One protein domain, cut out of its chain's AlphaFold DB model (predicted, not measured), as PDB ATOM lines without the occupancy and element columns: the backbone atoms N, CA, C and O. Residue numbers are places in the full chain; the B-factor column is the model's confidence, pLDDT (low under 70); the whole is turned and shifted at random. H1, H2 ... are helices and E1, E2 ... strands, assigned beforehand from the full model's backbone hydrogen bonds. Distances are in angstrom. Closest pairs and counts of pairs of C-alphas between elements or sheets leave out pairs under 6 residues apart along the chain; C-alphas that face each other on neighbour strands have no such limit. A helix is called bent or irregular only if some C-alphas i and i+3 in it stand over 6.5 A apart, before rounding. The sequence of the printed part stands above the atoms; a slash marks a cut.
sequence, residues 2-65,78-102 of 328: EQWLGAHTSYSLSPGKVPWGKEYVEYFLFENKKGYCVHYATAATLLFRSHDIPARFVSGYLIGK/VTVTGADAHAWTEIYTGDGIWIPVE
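What this domain is: This is residues 2 to 65 and 78 to 102 of the 328 residues of the protein "TGc domain-containing protein" of Coprococcus sp. HPP0074 (UniProt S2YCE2). A small, strongly twisted sheet of three strands has one helix, H3, lying along one of its faces, and a second helix, H2, packs crosswise on the side of H3 away from the sheet. H3 is thus in the middle, between the sheet and H2, while H1 sits off to one side and a long loop, residues 9 to 23, runs from H1 to H2. The printed part has 89 residues, with three named helices followed by three named strands, H1 H2 H3 E1 E2 E3; the sheet's order is E1, E2, E3, antiparallel throughout, and the class is mixed, helices and strands. The whole is only just compact, close to loose, with a radius of gyration of the C-alphas of 14.2 A and spans of 39 by 38 by 24 A.

How they stand to each other: In the sheet, the inner strand E2, residues 85 to 92, is antiparallel to the edge strand E1, residues 55 to 61, at 152 degrees, with N 58 and O 88 2.9 A apart, within hydrogen-bond range. The other edge strand, E3, residues 98 to 101, forms a hairpin with E2 at 126 degrees, with N 101 and O 89 2.7 A apart, within hydrogen-bond range. H3, residues 37 to 49, is on the sheet at a height of 7.5 A, two layers, a helix on one face of a sheet. It runs along the strands, at 8 degrees to E2 on the local plane, over E2 and only just over E1, on which 3 of its C-alphas fall; the closest C-alphas of H3 and E2 are those of Ala 41 and Trp 88, 4.7 A. H2, residues 24 to 32, touches H3 with residues 39 to 43 of H3 alone; the closest C-alphas are those of Val 25 and Ala 43, 5.7 A, and the tilt of 71 degrees is only just about perpendicular. H1, residues 2 to 8, is close to H2 but not clearly touching, with the C-alphas of His 8 and Leu 29 closest at 8.0 A, and is near H3. H1 and H2 are apart from the three strands. Residues 10 to 11 pair with residues 34 to 35, parallel. Each O i to N i+4 pair is within hydrogen-bond range in H1 and H3, and 4 of 5 are in H2.

Where its parts are: E2 is 23.0 A long, E1 18.9 A, E3 9.6 A and H3 18.2 A from first to last C-alpha. H1 is 10.1 A long, beginning at C-alpha 2 (18.575, -13.714, 29.958). H2 is 10.0 A long and irregular, C-alphas 29 and 32 being 7.0 A apart. E3 ends at C-alpha 101 (15.458, -5.804, 34.696).

The domain as a whole: The two farthest C-alphas, of Gly 21 and Val 78, are 42.6 A apart. Residues 66 to 77 are not printed, in the link across the cut from E1 to E2; C-alphas 65 and 78 are 9.5 A apart. The link from H1 to H2 is long. The mean pLDDT of the printed part is 92.0, and no printed residue is under 70.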
ATOM      1  N   GLU A   2      19.644 -13.778  30.967       83.88
ATOM      2  CA  GLU A   2      18.575 -13.714  29.958       83.88
ATOM      3  C   GLU A   2      18.679 -14.800  28.878       83.88
ATOM      4  O   GLU A   2      17.767 -15.606  28.730       83.88
ATOM      5  N   GLN A   3      19.834 -14.910  28.209       85.44
ATOM      6  CA  GLN A   3      20.065 -15.932  27.183       85.44
ATOM      7  C   GLN A   3      19.842 -17.361  27.702       85.44
ATOM      8  O   GLN A   3      19.289 -18.201  27.000       85.44
ATOM      9  N   TRP A   4      20.265 -17.647  28.937       89.81
ATOM     10  CA  TRP A   4      20.098 -18.974  29.519       89.81
ATOM     11  C   TRP A   4      18.625 -19.256  29.820       89.81
ATOM     12  O   TRP A   4      18.132 -20.313  29.435       89.81
ATOM     13  N   LEU A   5      17.912 -18.306  30.436       88.94
ATOM     14  CA  LEU A   5      16.480 -18.438  30.722       88.94
ATOM     15  C   LEU A   5      15.678 -18.616  29.429       88.94
ATOM     16  O   LEU A   5      14.890 -19.554  29.333       88.94
ATOM     17  N   GLY A   6      15.940 -17.797  28.408       86.44
ATOM     18  CA  GLY A   6      15.267 -17.895  27.111       86.44
ATOM     19  C   GLY A   6      15.532 -19.208  26.366       86.44
ATOM     20  O   GLY A   6      14.668 -19.670  25.631       86.44
ATOM     21  N   ALA A   7      16.697 -19.835  26.568       88.38
ATOM     22  CA  ALA A   7      17.043 -21.103  25.923       88.38
ATOM     23  C   ALA A   7      16.547 -22.350  26.680       88.38
ATOM     24  O   ALA A   7      16.381 -23.405  26.070       88.38
ATOM     25  N   HIS A   8      16.341 -22.260  27.998       92.19
ATOM     26  CA  HIS A   8      16.076 -23.429  28.849       92.19
ATOM     27  C   HIS A   8      14.695 -23.433  29.499       92.19
ATOM     28  O   HIS A   8      14.338 -24.431  30.123       92.19
ATOM     29  N   THR A   9      13.922 -22.355  29.371       94.06
ATOM     30  CA  THR A   9      12.579 -22.240  29.945       94.06
ATOM     31  C   THR A   9      11.583 -21.730  28.908       94.06
ATOM     32  O   THR A   9      11.961 -21.138  27.900       94.06
ATOM     33  N   SER A  10      10.295 -21.986  29.132       92.25
ATOM     34  CA  SER A  10       9.203 -21.545  28.260       92.25
ATOM     35  C   SER A  10       8.154 -20.764  29.043       92.25
ATOM     36  O   SER A  10       7.842 -21.100  30.191       92.25
ATOM     37  N   TYR A  11       7.590 -19.731  28.417       91.62
ATOM     38  CA  TYR A  11       6.490 -18.974  29.003       91.62
ATOM     39  C   TYR A  11       5.198 -19.803  29.021       91.62
ATOM     40  O   TYR A  11       4.805 -20.372  28.004       91.62
ATOM     41  N   SER A  12       4.527 -19.872  30.169       91.12
ATOM     42  CA  SER A  12       3.235 -20.538  30.322       91.12
ATOM     43  C   SER A  12       2.436 -19.926  31.469       91.12
ATOM     44  O   SER A  12       2.929 -19.850  32.593       91.12
ATOM     45  N   LEU A  13       1.178 -19.562  31.196       89.19
ATOM     46  CA  LEU A  13       0.205 -19.143  32.215       89.19
ATOM     47  C   LEU A  13      -0.308 -20.317  33.069       89.19
ATOM     48  O   LEU A  13      -0.910 -20.097  34.115       89.19
ATOM     49  N   SER A  14      -0.018 -21.554  32.659       92.69
ATOM     50  CA  SER A  14      -0.421 -22.778  33.357       92.69
ATOM     51  C   SER A  14       0.794 -23.674  33.636       92.69
ATOM     52  O   SER A  14       0.848 -24.805  33.146       92.69
ATOM     53  N   PRO A  15       1.789 -23.213  34.422       92.19
ATOM     54  CA  PRO A  15       3.009 -23.977  34.685       92.19
ATOM     55  C   PRO A  15       2.784 -25.187  35.608       92.19
ATOM     56  O   PRO A  15       3.705 -25.972  35.816       92.19
ATOM     57  N   GLY A  16       1.574 -25.359  36.149       93.50
ATOM     58  CA  GLY A  16       1.260 -26.379  37.146       93.50
ATOM     59  C   GLY A  16       1.612 -25.936  38.568       93.50
ATOM     60  O   GLY A  16       2.081 -24.824  38.798       93.50
ATOM     61  N   LYS A  17       1.342 -26.808  39.543       94.06
ATOM     62  CA  LYS A  17       1.679 -26.566  40.953       94.06
ATOM     63  C   LYS A  17       3.095 -27.050  41.240       94.06
ATOM     64  O   LYS A  17       3.513 -28.075  40.704       94.06
ATOM     65  N   VAL A  18       3.796 -26.353  42.129       96.00
ATOM     66  CA  VAL A  18       5.059 -26.852  42.681       96.00
ATOM     67  C   VAL A  18       4.760 -28.099  43.525       96.00
ATOM     68  O   VAL A  18       3.884 -28.032  44.394       96.00
ATOM     69  N   PRO A  19       5.419 -29.245  43.266       96.38
ATOM     70  CA  PRO A  19       5.254 -30.444  44.074       96.38
ATOM     71  C   PRO A  19       5.607 -30.194  45.541       96.38
ATOM     72  O   PRO A  19       6.449 -29.357  45.865       96.38
ATOM     73  N   TRP A  20       4.986 -30.953  46.441       95.62
ATOM     74  CA  TRP A  20       5.290 -30.843  47.864       95.62
ATOM     75  C   TRP A  20       6.770 -31.155  48.138       95.62
ATOM     76  O   TRP A  20       7.316 -32.115  47.593       95.62
ATOM     77  N   GLY A  21       7.411 -30.338  48.977       95.31
ATOM     78  CA  GLY A  21       8.828 -30.480  49.329       95.31
ATOM     79  C   GLY A  21       9.823 -29.958  48.283       95.31
ATOM     80  O   GLY A  21      11.021 -30.161  48.459       95.31
ATOM     81  N   LYS A  22       9.361 -29.303  47.208       96.00
ATOM     82  CA  LYS A  22      10.223 -28.645  46.213       96.00
ATOM     83  C   LYS A  22      10.233 -27.130  46.403       96.00
ATOM     84  O   LYS A  22       9.195 -26.530  46.675       96.00
ATOM     85  N   GLU A  23      11.394 -26.520  46.182       95.94
ATOM     86  CA  GLU A  23      11.544 -25.066  46.179       95.94
ATOM     87  C   GLU A  23      11.034 -24.453  44.871       95.94
ATOM     88  O   GLU A  23      11.321 -24.948  43.780       95.94
ATOM     89  N   TYR A  24      10.291 -23.349  44.978       95.06
ATOM     90  CA  TYR A  24       9.570 -22.731  43.856       95.06
ATOM     91  C   TYR A  24      10.488 -22.379  42.675       95.06
ATOM     92  O   TYR A  24      10.213 -22.744  41.531       95.06
ATOM     93  N   VAL A  25      11.602 -21.697  42.959       95.12
ATOM     94  CA  VAL A  25      12.549 -21.246  41.928       95.12
ATOM     95  C   VAL A  25      13.383 -22.400  41.382       95.12
ATOM     96  O   VAL A  25      13.581 -22.475  40.173       95.12
ATOM     97  N   GLU A  26      13.836 -23.328  42.226       95.38
ATOM     98  CA  GLU A  26      14.611 -24.486  41.762       95.38
ATOM     99  C   GLU A  26      13.777 -25.388  40.850       95.38
ATOM    100  O   GLU A  26      14.229 -25.771  39.769       95.38
ATOM    101  N   TYR A  27      12.531 -25.662  41.246       97.25
ATOM    102  CA  TYR A  27      11.605 -26.447  40.442       97.25
ATOM    103  C   TYR A  27      11.361 -25.790  39.083       97.25
ATOM    104  O   TYR A  27      11.393 -26.467  38.057       97.25
ATOM    105  N   PHE A  28      11.177 -24.468  39.045       97.00
ATOM    106  CA  PHE A  28      11.062 -23.724  37.793       97.00
ATOM    107  C   PHE A  28      12.325 -23.830  36.927       97.00
ATOM    108  O   PHE A  28      12.219 -24.195  35.757       97.00
ATOM    109  N   LEU A  29      13.505 -23.538  37.477       95.38
ATOM    110  CA  LEU A  29      14.742 -23.431  36.697       95.38
ATOM    111  C   LEU A  29      15.261 -24.784  36.197       95.38
ATOM    112  O   LEU A  29      15.789 -24.869  35.085       95.38
ATOM    113  N   PHE A  30      15.134 -25.839  37.002       95.44
ATOM    114  CA  PHE A  30      15.853 -27.091  36.758       95.44
ATOM    115  C   PHE A  30      14.951 -28.256  36.354       95.44
ATOM    116  O   PHE A  30      15.405 -29.127  35.609       95.44
ATOM    117  N   GLU A  31      13.682 -28.259  36.768       96.44
ATOM    118  CA  GLU A  31      12.765 -29.386  36.551       96.44
ATOM    119  C   GLU A  31      11.626 -29.033  35.585       96.44
ATOM    120  O   GLU A  31      11.604 -29.514  34.453       96.44
ATOM    121  N   ASN A  32      10.694 -28.172  36.003       95.94
ATOM    122  CA  ASN A  32       9.475 -27.848  35.262       95.94
ATOM    123  C   ASN A  32       9.730 -27.011  34.010       95.94
ATOM    124  O   ASN A  32       9.071 -27.209  32.990       95.94
ATOM    125  N   LYS A  33      10.656 -26.043  34.097       95.25
ATOM    126  CA  LYS A  33      11.075 -25.161  32.993       95.25
ATOM    127  C   LYS A  33       9.933 -24.393  32.315       95.25
ATOM    128  O   LYS A  33      10.078 -23.887  31.206       95.25
ATOM    129  N   LYS A  34       8.790 -24.273  32.989       95.00
ATOM    130  CA  LYS A  34       7.600 -23.537  32.555       95.00
ATOM    131  C   LYS A  34       7.234 -22.530  33.631       95.00
ATOM    132  O   LYS A  34       7.173 -22.892  34.803       95.00
ATOM    133  N   GLY A  35       6.978 -21.289  33.238       94.38
ATOM    134  CA  GLY A  35       6.621 -20.222  34.169       94.38
ATOM    135  C   GLY A  35       6.061 -18.995  33.460       94.38
ATOM    136  O   GLY A  35       6.171 -18.869  32.245       94.38
ATOM    137  N   TYR A  36       5.475 -18.084  34.227       92.44
ATOM    138  CA  TYR A  36       5.044 -16.750  33.786       92.44
ATOM    139  C   TYR A  36       5.833 -15.664  34.535       92.44
ATOM    140  O   TYR A  36       6.726 -16.006  35.309       92.44
ATOM    141  N   CYS A  37       5.516 -14.380  34.326       94.69
ATOM    142  CA  CYS A  37       6.290 -13.226  34.819       94.69
ATOM    143  C   CYS A  37       6.789 -13.351  36.272       94.69
ATOM    144  O   CYS A  37       7.968 -13.129  36.535       94.69
ATOM    145  N   VAL A  38       5.955 -13.831  37.203       95.62
ATOM    146  CA  VAL A  38       6.352 -14.040  38.608       95.62
ATOM    147  C   VAL A  38       7.521 -15.021  38.748       95.62
ATOM    148  O   VAL A  38       8.461 -14.727  39.474       95.62
ATOM    149  N   HIS A  39       7.528 -16.139  38.017       96.38
ATOM    150  CA  HIS A  39       8.608 -17.132  38.091       96.38
ATOM    151  C   HIS A  39       9.946 -16.528  37.649       96.38
ATOM    152  O   HIS A  39      10.958 -16.682  38.336       96.38
ATOM    153  N   TYR A  40       9.935 -15.802  36.527       95.81
ATOM    154  CA  TYR A  40      11.124 -15.140  35.989       95.81
ATOM    155  C   TYR A  40      11.614 -14.034  36.925       95.81
ATOM    156  O   TYR A  40      12.794 -14.015  37.266       95.81
ATOM    157  N   ALA A  41      10.721 -13.163  37.401       96.56
ATOM    158  CA  ALA A  41      11.068 -12.080  38.314       96.56
ATOM    159  C   ALA A  41      11.592 -12.601  39.663       96.56
ATOM    160  O   ALA A  41      12.587 -12.091  40.178       96.56
ATOM    161  N   THR A  42      10.991 -13.650  40.230       96.62
ATOM    162  CA  THR A  42      11.501 -14.260  41.466       96.62
ATOM    163  C   THR A  42      12.885 -14.874  41.247       96.62
ATOM    164  O   THR A  42      13.797 -14.598  42.027       96.62
ATOM    165  N   ALA A  43      13.075 -15.654  40.176       95.94
ATOM    166  CA  ALA A  43      14.369 -16.259  39.860       95.94
ATOM    167  C   ALA A  43      15.463 -15.202  39.639       95.94
ATOM    168  O   ALA A  43      16.556 -15.317  40.191       95.94
ATOM    169  N   ALA A  44      15.148 -14.144  38.891       95.50
ATOM    170  CA  ALA A  44      16.046 -13.025  38.633       95.50
ATOM    171  C   ALA A  44      16.442 -12.306  39.930       95.50
ATOM    172  O   ALA A  44      17.630 -12.132  40.200       95.50
ATOM    173  N   THR A  45      15.463 -11.954  40.770       96.81
ATOM    174  CA  THR A  45      15.708 -11.291  42.061       96.81
ATOM    175  C   THR A  45      16.632 -12.122  42.951       96.81
ATOM    176  O   THR A  45      17.577 -11.577  43.524       96.81
ATOM    177  N   LEU A  46      16.389 -13.432  43.069       95.44
ATOM    178  CA  LEU A  46      17.234 -14.309  43.885       95.44
ATOM    179  C   LEU A  46      18.646 -14.445  43.313       95.44
ATOM    180  O   LEU A  46      19.607 -14.398  44.076       95.44
ATOM    181  N   LEU A  47      18.783 -14.557  41.991       93.69
ATOM    182  CA  LEU A  47      20.084 -14.712  41.345       93.69
ATOM    183  C   LEU A  47      20.933 -13.433  41.422       93.69
ATOM    184  O   LEU A  47      22.141 -13.510  41.628       93.69
ATOM    185  N   PHE A  48      20.331 -12.245  41.329       94.44
ATOM    186  CA  PHE A  48      21.058 -11.003  41.612       94.44
ATOM    187  C   PHE A  48      21.521 -10.950  43.070       94.44
ATOM    188  O   PHE A  48      22.695 -10.682  43.331       94.44
ATOM    189  N   ARG A  49      20.639 -11.292  44.017       93.25
ATOM    190  CA  ARG A  49      20.989 -11.318  45.445       93.25
ATOM    191  C   ARG A  49      22.084 -12.329  45.774       93.25
ATOM    192  O   ARG A  49      22.915 -12.033  46.623       93.25
ATOM    193  N   SER A  50      22.131 -13.484  45.105       93.19
ATOM    194  CA  SER A  50      23.207 -14.467  45.307       93.19
ATOM    195  C   SER A  50      24.570 -13.997  44.788       93.19
ATOM    196  O   SER A  50      25.582 -14.618  45.094       93.19
ATOM    197  N   HIS A  51      24.599 -12.922  43.998       91.94
ATOM    198  CA  HIS A  51      25.806 -12.254  43.515       91.94
ATOM    199  C   HIS A  51      26.052 -10.906  44.211       91.94
ATOM    200  O   HIS A  51      26.721 -10.043  43.645       91.94
ATOM    201  N   ASP A  52      25.492 -10.707  45.409       88.50
ATOM    202  CA  ASP A  52      25.603  -9.474  46.199       88.50
ATOM    203  C   ASP A  52      25.101  -8.210  45.470       88.50
ATOM    204  O   ASP A  52      25.413  -7.082  45.857       88.50
ATOM    205  N   ILE A  53      24.278  -8.382  44.429       90.38
ATOM    206  CA  ILE A  53      23.598  -7.283  43.744       90.38
ATOM    207  C   ILE A  53      22.267  -7.050  44.466       90.38
ATOM    208  O   ILE A  53      21.408  -7.940  44.489       90.38
ATOM    209  N   PRO A  54      22.049  -5.864  45.056       92.50
ATOM    210  CA  PRO A  54      20.812  -5.586  45.764       92.50
ATOM    211  C   PRO A  54      19.673  -5.536  44.752       92.50
ATOM    212  O   PRO A  54      19.663  -4.702  43.850       92.50
ATOM    213  N   ALA A  55      18.721  -6.448  44.911       93.88
ATOM    214  CA  ALA A  55      17.586  -6.581  44.015       93.88
ATOM    215  C   ALA A  55      16.269  -6.642  44.791       93.88
ATOM    216  O   ALA A  55      16.222  -7.145  45.925       93.88
ATOM    217  N   ARG A  56      15.190  -6.162  44.175       93.62
ATOM    218  CA  ARG A  56      13.821  -6.274  44.686       93.62
ATOM    219  C   ARG A  56      12.894  -6.833  43.616       93.62
ATOM    220  O   ARG A  56      13.036  -6.526  42.438       93.62
ATOM    221  N   PHE A  57      11.945  -7.644  44.066       95.50
ATOM    222  CA  PHE A  57      10.816  -8.069  43.256       95.50
ATOM    223  C   PHE A  57       9.808  -6.925  43.199       95.50
ATOM    224  O   PHE A  57       9.521  -6.315  44.233       95.50
ATOM    225  N   VAL A  58       9.265  -6.662  42.017       95.19
ATOM    226  CA  VAL A  58       8.228  -5.653  41.810       95.19
ATOM    227  C   VAL A  58       7.060  -6.287  41.072       95.19
ATOM    228  O   VAL A  58       7.247  -7.090  40.160       95.19
ATOM    229  N   SER A  59       5.850  -5.924  41.479       94.31
ATOM    230  CA  SER A  59       4.606  -6.281  40.803       94.31
ATOM    231  C   SER A  59       3.801  -5.025  40.525       94.31
ATOM    232  O   SER A  59       3.706  -4.149  41.387       94.31
ATOM    233  N   GLY A  60       3.176  -4.963  39.360       93.50
ATOM    234  CA  GLY A  60       2.371  -3.828  38.936       93.50
ATOM    235  C   GLY A  60       1.686  -4.125  37.614       93.50
ATOM    236  O   GLY A  60       1.288  -5.260  37.362       93.50
ATOM    237  N   TYR A  61       1.575  -3.105  36.771       91.75
ATOM    238  CA  TYR A  61       1.031  -3.232  35.427       91.75
ATOM    239  C   TYR A  61       2.074  -2.775  34.415       91.75
ATOM    240  O   TYR A  61       2.726  -1.751  34.626       91.75
ATOM    241  N   LEU A  62       2.224  -3.527  33.330       88.00
ATOM    242  CA  LEU A  62       3.098  -3.167  32.221       88.00
ATOM    243  C   LEU A  62       2.232  -2.714  31.048       88.00
ATOM    244  O   LEU A  62       1.505  -3.513  30.473       88.00
ATOM    245  N   ILE A  63       2.315  -1.423  30.725       89.25
ATOM    246  CA  ILE A  63       1.494  -0.782  29.698       89.25
ATOM    247  C   ILE A  63       2.379  -0.372  28.524       89.25
ATOM    248  O   ILE A  63       3.262   0.477  28.677       89.25
ATOM    249  N   GLY A  64       2.131  -0.961  27.358       84.88
ATOM    250  CA  GLY A  64       2.797  -0.617  26.108       84.88
ATOM    251  C   GLY A  64       2.368   0.754  25.587       84.88
ATOM    252  O   GLY A  64       1.256   1.225  25.843       84.88
ATOM    253  N   LYS A  65       3.255   1.430  24.846       85.44
ATOM    254  CA  LYS A  65       2.994   2.775  24.294       85.44
ATOM    255  C   LYS A  65       1.765   2.795  23.385       85.44
ATOM    256  O   LYS A  65       1.031   3.775  23.365       85.44
ATOM    257  N   VAL A  78      -5.591   5.470  28.922       93.56
ATOM    258  CA  VAL A  78      -5.286   4.047  28.767       93.56
ATOM    259  C   VAL A  78      -6.228   3.210  29.624       93.56
ATOM    260  O   VAL A  78      -6.604   3.605  30.728       93.56
ATOM    261  N   THR A  79      -6.647   2.062  29.098       93.19
ATOM    262  CA  THR A  79      -7.427   1.071  29.844       93.19
ATOM    263  C   THR A  79      -6.475   0.018  30.387       93.19
ATOM    264  O   THR A  79      -5.798  -0.640  29.606       93.19
ATOM    265  N   VAL A  80      -6.446  -0.138  31.711       93.88
ATOM    266  CA  VAL A  80      -5.622  -1.132  32.410       93.88
ATOM    267  C   VAL A  80      -6.509  -2.284  32.870       93.88
ATOM    268  O   VAL A  80      -7.551  -2.066  33.491       93.88
ATOM    269  N   THR A  81      -6.109  -3.509  32.558       91.75
ATOM    270  CA  THR A  81      -6.837  -4.748  32.837       91.75
ATOM    271  C   THR A  81      -5.962  -5.742  33.601       91.75
ATOM    272  O   THR A  81      -4.752  -5.576  33.724       91.75
ATOM    273  N   GLY A  82      -6.561  -6.831  34.093       87.94
ATOM    274  CA  GLY A  82      -5.800  -7.914  34.727       87.94
ATOM    275  C   GLY A  82      -4.815  -8.620  33.786       87.94
ATOM    276  O   GLY A  82      -3.866  -9.228  34.267       87.94
ATOM    277  N   ALA A  83      -5.002  -8.522  32.464       86.44
ATOM    278  CA  ALA A  83      -4.055  -9.060  31.485       86.44
ATOM    279  C   ALA A  83      -2.755  -8.239  31.408       86.44
ATOM    280  O   ALA A  83      -1.736  -8.759  30.967       86.44
ATOM    281  N   ASP A  84      -2.788  -6.988  31.875       89.25
ATOM    282  CA  ASP A  84      -1.623  -6.104  31.938       89.25
ATOM    283  C   ASP A  84      -0.822  -6.295  33.238       89.25
ATOM    284  O   ASP A  84       0.223  -5.668  33.426       89.25
ATOM    285  N   ALA A  85      -1.311  -7.131  34.165       92.88
ATOM    286  CA  ALA A  85      -0.633  -7.414  35.423       92.88
ATOM    287  C   ALA A  85       0.706  -8.108  35.160       92.88
ATOM    288  O   ALA A  85       0.782  -9.135  34.480       92.88
ATOM    289  N   HIS A  86       1.769  -7.560  35.737       94.88
ATOM    290  CA  HIS A  86       3.127  -7.978  35.431       94.88
ATOM    291  C   HIS A  86       4.036  -7.923  36.654       94.88
ATOM    292  O   HIS A  86       3.781  -7.196  37.618       94.88
ATOM    293  N   ALA A  87       5.112  -8.703  36.609       95.94
ATOM    294  CA  ALA A  87       6.137  -8.725  37.638       95.94
ATOM    295  C   ALA A  87       7.526  -8.690  37.005       95.94
ATOM    296  O   ALA A  87       7.781  -9.407  36.038       95.94
ATOM    297  N   TRP A  88       8.418  -7.889  37.584       95.62
ATOM    298  CA  TRP A  88       9.798  -7.716  37.134       95.62
ATOM    299  C   TRP A  88      10.752  -7.635  38.330       95.62
ATOM    300  O   TRP A  88      10.344  -7.631  39.495       95.62
ATOM    301  N   THR A  89      12.054  -7.621  38.051       96.19
ATOM    302  CA  THR A  89      13.084  -7.368  39.066       96.19
ATOM    303  C   THR A  89      13.625  -5.967  38.907       96.19
ATOM    304  O   THR A  89      13.812  -5.509  37.790       96.19
ATOM    305  N   GLU A  90      13.956  -5.301  40.002       94.81
ATOM    306  CA  GLU A  90      14.771  -4.093  39.967       94.81
ATOM    307  C   GLU A  90      16.081  -4.312  40.700       94.81
ATOM    308  O   GLU A  90      16.101  -4.941  41.759       94.81
ATOM    309  N   ILE A  91      17.161  -3.762  40.150       93.31
ATOM    310  CA  ILE A  91      18.490  -3.787  40.762       93.31
ATOM    311  C   ILE A  91      18.912  -2.385  41.187       93.31
ATOM    312  O   ILE A  91      18.623  -1.397  40.510       93.31
ATOM    313  N   TYR A  92      19.611  -2.305  42.311       90.00
ATOM    314  CA  TYR A  92      20.148  -1.062  42.837       90.00
ATOM    315  C   TYR A  92      21.543  -0.792  42.269       90.00
ATOM    316  O   TYR A  92      22.434  -1.631  42.395       90.00
ATOM    317  N   THR A  93      21.763   0.387  41.684       83.81
ATOM    318  CA  THR A  93      23.028   0.704  40.990       83.81
ATOM    319  C   THR A  93      24.056   1.471  41.818       83.81
ATOM    320  O   THR A  93      25.171   1.680  41.349       83.81
ATOM    321  N   GLY A  94      23.731   1.868  43.053       72.81
ATOM    322  CA  GLY A  94      24.685   2.521  43.964       72.81
ATOM    323  C   GLY A  94      24.489   4.026  44.189       72.81
ATOM    324  O   GLY A  94      25.086   4.554  45.125       72.81
ATOM    325  N   ASP A  95      23.599   4.684  43.436       72.38
ATOM    326  CA  ASP A  95      23.361   6.144  43.496       72.38
ATOM    327  C   ASP A  95      21.921   6.524  43.892       72.38
ATOM    328  O   ASP A  95      21.384   7.561  43.506       72.38
ATOM    329  N   GLY A  96      21.252   5.667  44.666       71.25
ATOM    330  CA  GLY A  96      19.838   5.875  45.004       71.25
ATOM    331  C   GLY A  96      18.885   5.529  43.858       71.25
ATOM    332  O   GLY A  96      17.727   5.919  43.909       71.25
ATOM    333  N   ILE A  97      19.374   4.820  42.838       80.88
ATOM    334  CA  ILE A  97      18.630   4.485  41.625       80.88
ATOM    335  C   ILE A  97      18.351   2.982  41.606       80.88
ATOM    336  O   ILE A  97      19.256   2.167  41.809       80.88
ATOM    337  N   TRP A  98      17.094   2.646  41.338       89.00
ATOM    338  CA  TRP A  98      16.642   1.305  40.997       89.00
ATOM    339  C   TRP A  98      16.387   1.244  39.493       89.00
ATOM    340  O   TRP A  98      15.770   2.150  38.936       89.00
ATOM    341  N   ILE A  99      16.891   0.205  38.834       91.56
ATOM    342  CA  ILE A  99      16.705  -0.002  37.394       91.56
ATOM    343  C   ILE A  99      15.917  -1.294  37.173       91.56
ATOM    344  O   ILE A  99      16.317  -2.324  37.728       91.56
ATOM    345  N   PRO A 100      14.844  -1.274  36.359       92.75
ATOM    346  CA  PRO A 100      14.110  -2.476  35.996       92.75
ATOM    347  C   PRO A 100      14.951  -3.401  35.118       92.75
ATOM    348  O   PRO A 100      15.620  -2.980  34.175       92.75
ATOM    349  N   VAL A 101      14.879  -4.688  35.432       92.38
ATOM    350  CA  VAL A 101      15.458  -5.804  34.696       92.38
ATOM    351  C   VAL A 101      14.328  -6.775  34.377       92.38
ATOM    352  O   VAL A 101      13.789  -7.447  35.262       92.38
ATOM    353  N   GLU A 102      13.982  -6.842  33.095       89.25
ATOM    354  CA  GLU A 102      12.949  -7.726  32.572       89.25
ATOM    355  C   GLU A 102      13.587  -8.967  31.949       89.25
ATOM    356  O   GLU A 102      14.386  -8.845  31.025       89.25
TER     357      GLU A 102